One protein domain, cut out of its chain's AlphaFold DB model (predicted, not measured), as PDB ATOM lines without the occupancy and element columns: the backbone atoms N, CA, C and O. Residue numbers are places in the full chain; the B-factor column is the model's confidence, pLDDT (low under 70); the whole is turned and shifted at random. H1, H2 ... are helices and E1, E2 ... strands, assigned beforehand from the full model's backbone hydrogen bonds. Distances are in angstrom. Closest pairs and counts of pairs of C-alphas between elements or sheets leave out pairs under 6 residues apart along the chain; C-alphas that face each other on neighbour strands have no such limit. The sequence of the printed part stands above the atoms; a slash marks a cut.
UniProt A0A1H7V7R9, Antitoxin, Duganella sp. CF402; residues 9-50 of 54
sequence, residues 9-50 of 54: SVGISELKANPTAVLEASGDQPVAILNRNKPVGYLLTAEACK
ATOM      1  N   SER A   9     277.592 251.231 338.043       90.56
ATOM      2  CA  SER A   9     276.716 251.449 339.195       90.56
ATOM      3  C   SER A   9     275.873 250.220 339.503       90.56
ATOM      4  O   SER A   9     275.414 249.549 338.584       90.56
ATOM      5  N   VAL A  10     275.612 249.975 340.784       92.12
ATOM      6  CA  VAL A  10     274.815 248.851 341.274       92.12
ATOM      7  C   VAL A  10     273.727 249.334 342.228       92.12
ATOM      8  O   VAL A  10     273.931 250.250 343.026       92.12
ATOM      9  N   GLY A  11     272.549 248.717 342.170       93.62
ATOM     10  CA  GLY A  11     271.487 248.980 343.134       93.62
ATOM     11  C   GLY A  11     271.809 248.389 344.509       93.62
ATOM     12  O   GLY A  11     272.326 247.280 344.618       93.62
ATOM     13  N   ILE A  12     271.421 249.077 345.583       92.62
ATOM     14  CA  ILE A  12     271.617 248.593 346.959       92.62
ATOM     15  C   ILE A  12     270.942 247.234 347.216       92.62
ATOM     16  O   ILE A  12     271.395 246.467 348.057       92.62
ATOM     17  N   SER A  13     269.859 246.913 346.505       92.81
ATOM     18  CA  SER A  13     269.204 245.603 346.603       92.81
ATOM     19  C   SER A  13     270.067 244.480 346.030       92.81
ATOM     20  O   SER A  13     270.165 243.429 346.653       92.81
ATOM     21  N   GLU A  14     270.722 244.723 344.898       90.38
ATOM     22  CA  GLU A  14     271.600 243.756 344.231       90.38
ATOM     23  C   GLU A  14     272.895 243.551 345.022       90.38
ATOM     24  O   GLU A  14     273.290 242.419 345.289       90.38
ATOM     25  N   LEU A  15     273.468 244.648 345.534       92.19
ATOM     26  CA  LEU A  15     274.612 244.600 346.445       92.19
ATOM     27  C   LEU A  15     274.326 243.761 347.698       92.19
ATOM     28  O   LEU A  15     275.174 242.992 348.132       92.19
ATOM     29  N   LYS A  16     273.128 243.892 348.282       91.19
ATOM     30  CA  LYS A  16     272.717 243.082 349.440       91.19
ATOM     31  C   LYS A  16     272.483 241.615 349.087       91.19
ATOM     32  O   LYS A  16     272.688 240.764 349.944       91.19
ATOM     33  N   ALA A  17     271.999 241.331 347.880       93.88
ATOM     34  CA  ALA A  17     271.692 239.972 347.452       93.88
ATOM     35  C   ALA A  17     272.970 239.160 347.212       93.88
ATOM     36  O   ALA A  17     273.040 238.002 347.618       93.88
ATOM     37  N   ASN A  18     273.978 239.762 346.574       92.31
ATOM     38  CA  ASN A  18     275.244 239.093 346.301       92.31
ATOM     39  C   ASN A  18     276.420 240.088 346.254       92.31
ATOM     40  O   ASN A  18     276.832 240.509 345.171       92.31
ATOM     41  N   PRO A  19     276.990 240.464 347.413       89.44
ATOM     42  CA  PRO A  19     278.084 241.432 347.456       89.44
ATOM     43  C   PRO A  19     279.345 240.929 346.741       89.44
ATOM     44  O   PRO A  19     280.057 241.725 346.133       89.44
ATOM     45  N   THR A  20     279.599 239.617 346.755       89.50
ATOM     46  CA  THR A  20     280.760 239.010 346.090       89.50
ATOM     47  C   THR A  20     280.681 239.162 344.576       89.50
ATOM     48  O   THR A  20     281.647 239.599 343.965       89.50
ATOM     49  N   ALA A  21     279.528 238.879 343.960       89.56
ATOM     50  CA  ALA A  21     279.364 239.026 342.512       89.56
ATOM     51  C   ALA A  21     279.571 240.475 342.044       89.56
ATOM     52  O   ALA A  21     280.151 240.708 340.987       89.56
ATOM     53  N   VAL A  22     279.136 241.449 342.848       89.38
ATOM     54  CA  VAL A  22     279.355 242.873 342.562       89.38
ATOM     55  C   VAL A  22     280.839 243.234 342.639       89.38
ATOM     56  O   VAL A  22     281.325 243.972 341.786       89.38
ATOM     57  N   LEU A  23     281.565 242.708 343.630       87.25
ATOM     58  CA  LEU A  23     283.007 242.925 343.766       87.25
ATOM     59  C   LEU A  23     283.789 242.293 342.606       87.25
ATOM     60  O   LEU A  23     284.621 242.967 342.003       87.25
ATOM     61  N   GLU A  24     283.473 241.058 342.224       87.56
ATOM     62  CA  GLU A  24     284.111 240.383 341.084       87.56
ATOM     63  C   GLU A  24     283.851 241.134 339.768       87.56
ATOM     64  O   GLU A  24     284.766 241.352 338.977       87.56
ATOM     65  N   ALA A  25     282.617 241.607 339.557       85.25
ATOM     66  CA  ALA A  25     282.255 242.396 338.381       85.25
ATOM     67  C   ALA A  25     282.911 243.789 338.360       85.25
ATOM     68  O   ALA A  25     283.070 244.373 337.289       85.25
ATOM     69  N   SER A  26     283.276 244.333 339.528       85.00
ATOM     70  CA  SER A  26     283.947 245.632 339.637       85.00
ATOM     71  C   SER A  26     285.428 245.582 339.267       85.00
ATOM     72  O   SER A  26     285.977 246.583 338.807       85.00
ATOM     73  N   GLY A  27     286.071 244.421 339.429       85.12
ATOM     74  CA  GLY A  27     287.503 244.256 339.193       85.12
ATOM     75  C   GLY A  27     288.329 245.278 339.981       85.12
ATOM     76  O   GLY A  27     288.286 245.317 341.213       85.12
ATOM     77  N   ASP A  28     289.070 246.117 339.255       84.38
ATOM     78  CA  ASP A  28     289.908 247.183 339.823       84.38
ATOM     79  C   ASP A  28     289.229 248.572 339.802       84.38
ATOM     80  O   ASP A  28     289.836 249.588 340.133       84.38
ATOM     81  N   GLN A  29     287.959 248.653 339.391       88.19
ATOM     82  CA  GLN A  29     287.251 249.919 339.193       88.19
ATOM     83  C   GLN A  29     286.207 250.196 340.289       88.19
ATOM     84  O   GLN A  29     285.558 249.273 340.784       88.19
ATOM     85  N   PRO A  30     285.972 251.474 340.654       89.56
ATOM     86  CA  PRO A  30     284.907 251.834 341.583       89.56
ATOM     87  C   PRO A  30     283.523 251.550 340.998       89.56
ATOM     88  O   PRO A  30     283.270 251.776 339.815       89.56
ATOM     89  N   VAL A  31     282.590 251.153 341.863       91.94
ATOM     90  CA  VAL A  31     281.168 250.998 341.527       91.94
ATOM     91  C   VAL A  31     280.334 251.934 342.385       91.94
ATOM     92  O   VAL A  31     280.398 251.891 343.612       91.94
ATOM     93  N   ALA A  32     279.504 252.764 341.759       93.44
ATOM     94  CA  ALA A  32     278.559 253.602 342.485       93.44
ATOM     95  C   ALA A  32     277.386 252.780 343.026       93.44
ATOM     96  O   ALA A  32     276.702 252.078 342.288       93.44
ATOM     97  N   ILE A  33     277.100 252.919 344.316       92.69
ATOM     98  CA  ILE A  33     275.950 252.294 344.963       92.69
ATOM     99  C   ILE A  33     274.760 253.240 344.845       92.69
ATOM    100  O   ILE A  33     274.812 254.384 345.303       92.69
ATOM    101  N   LEU A  34     273.664 252.751 344.269       92.81
ATOM    102  CA  LEU A  34     272.425 253.496 344.087       92.81
ATOM    103  C   LEU A  34     271.353 253.031 345.077       92.81
ATOM    104  O   LEU A  34     271.029 251.847 345.163       92.81
ATOM    105  N   ASN A  35     270.720 253.973 345.773       92.06
ATOM    106  CA  ASN A  35     269.498 253.740 346.537       92.06
ATOM    107  C   ASN A  35     268.373 254.599 345.958       92.06
ATOM    108  O   ASN A  35     268.493 255.823 345.902       92.06
ATOM    109  N   ARG A  36     267.281 253.971 345.506       89.56
ATOM    110  CA  ARG A  36     266.173 254.654 344.806       89.56
ATOM    111  C   ARG A  36     266.674 255.575 343.674       89.56
ATOM    112  O   ARG A  36     266.278 256.736 343.600       89.56
ATOM    113  N   ASN A  37     267.581 255.065 342.835       84.00
ATOM    114  CA  ASN A  37     268.242 255.782 341.729       84.00
ATOM    115  C   ASN A  37     269.078 257.009 342.137       84.00
ATOM    116  O   ASN A  37     269.409 257.841 341.295       84.00
ATOM    117  N   LYS A  38     269.442 257.128 343.416       87.94
ATOM    118  CA  LYS A  38     270.343 258.174 343.907       87.94
ATOM    119  C   LYS A  38     271.662 257.549 344.356       87.94
ATOM    120  O   LYS A  38     271.612 256.576 345.110       87.94
ATOM    121  N   PRO A  39     272.823 258.079 343.933       90.06
ATOM    122  CA  PRO A  39     274.107 257.598 344.419       90.06
ATOM    123  C   PRO A  39     274.230 257.889 345.916       90.06
ATOM    124  O   PRO A  39     274.030 259.023 346.349       90.06
ATOM    125  N   VAL A  40     274.519 256.851 346.698       92.12
ATOM    126  CA  VAL A  40     274.676 256.924 348.161       92.12
ATOM    127  C   VAL A  40     276.085 256.579 348.630       92.12
ATOM    128  O   VAL A  40     276.424 256.863 349.772       92.12
ATOM    129  N   GLY A  41     276.910 255.987 347.766       90.56
ATOM    130  CA  GLY A  41     278.287 255.633 348.089       90.56
ATOM    131  C   GLY A  41     279.010 254.999 346.909       90.56
ATOM    132  O   GLY A  41     278.435 254.847 345.832       90.56
ATOM    133  N   TYR A  42     280.262 254.613 347.138       90.44
ATOM    134  CA  TYR A  42     281.097 253.895 346.182       90.44
ATOM    135  C   TYR A  42     281.638 252.624 346.837       90.44
ATOM    136  O   TYR A  42     281.945 252.617 348.029       90.44
ATOM    137  N   LEU A  43     281.731 251.556 346.053       88.81
ATOM    138  CA  LEU A  43     282.333 250.282 346.417       88.81
ATOM    139  C   LEU A  43     283.621 250.102 345.614       88.81
ATOM    140  O   LEU A  43     283.649 250.401 344.422       88.81
ATOM    141  N   LEU A  44     284.659 249.599 346.270       88.19
ATOM    142  CA  LEU A  44     285.952 249.255 345.685       88.19
ATOM    143  C   LEU A  44     286.392 247.907 346.256       88.19
ATOM    144  O   LEU A  44     286.107 247.606 347.419       88.19
ATOM    145  N   THR A  45     287.101 247.108 345.462       87.12
ATOM    146  CA  THR A  45     287.779 245.910 345.969       87.12
ATOM    147  C   THR A  45     288.968 246.303 346.847       87.12
ATOM    148  O   THR A  45     289.524 247.401 346.737       87.12
ATOM    149  N   ALA A  46     289.372 245.403 347.748       85.81
ATOM    150  CA  ALA A  46     290.531 245.636 348.607       85.81
ATOM    151  C   ALA A  46     291.810 245.871 347.784       85.81
ATOM    152  O   ALA A  46     292.606 246.734 348.142       85.81
ATOM    153  N   GLU A  47     291.973 245.155 346.668       84.00
ATOM    154  CA  GLU A  47     293.104 245.331 345.751       84.00
ATOM    155  C   GLU A  47     293.107 246.726 345.111       84.00
ATOM    156  O   GLU A  47     294.109 247.430 345.231       84.00
ATOM    157  N   ALA A  48     291.971 247.185 344.569       83.81
ATOM    158  CA  ALA A  48     291.844 248.534 344.009       83.81
ATOM    159  C   ALA A  48     292.132 249.630 345.051       83.81
ATOM    160  O   ALA A  48     292.714 250.677 344.753       83.81
ATOM    161  N   CYS A  49     291.757 249.387 346.312       80.19
ATOM    162  CA  CYS A  49     292.014 250.309 347.416       80.19
ATOM    163  C   CYS A  49     293.518 250.462 347.720       80.19
ATOM    164  O   CYS A  49     293.960 251.560 348.060       80.19
ATOM    165  N   LYS A  50     294.341 249.418 347.530       77.44
ATOM    166  CA  LYS A  50     295.796 249.485 347.779       77.44
ATOM    167  C   LYS A  50     296.498 250.527 346.907       77.44
ATOM    168  O   LYS A  50     297.436 251.160 347.377       77.44
TER     169      LYS A  50
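What this domain is: This is residues 9 to 50 of the 54 residues of the protein "Antitoxin" of Duganella sp. CF402 (UniProt A0A1H7V7R9). What is the picture? A small sheet of E1, E2 and E3, in that order, has H1 across it and H2 grazing it, with H3 off the sheet at one end of the longest axis. What makes it? The printed part has 42 residues, mixed in class, with elements in the order E1, H1, H2, E2, E3, H3; it is compact, radius of gyration of the C-alphas 9.8 A, spanning 30 by 18 by 11 A.

How they stand to each other: How do strands pair? E1, residues 9 to 11, is parallel to E2, residues 31 to 35: N 10 and O 32, 2.8 A, are within hydrogen-bond range. E2 and E3, residues 38 to 43, form an antiparallel hairpin: N 33 and O 41, 2.8 A, are within range. Where are the helices? H1, residues 12 to 17, is on the sheet at a height of 5.7 A. H2, residues 19 to 26, only grazes it; H3, residues 46 to 50, is not on it. Every O i to N i+4 pair in H1, H2 and H3 is within range. Which unit forms? E1, H1 H2, E2 is a strand-helix-strand unit, two parallel strands with helices between, its crossover right-handed.

Where its parts are: Where does E1 begin? C-alpha 9 is at (276.716, 251.449, 339.195). Which are long? E3 measures 14.6 A, E2 13.0 A.

The domain as a whole: Any cut? The printed part has no cut, and no link is long. Is confidence low? No printed residue is under 70.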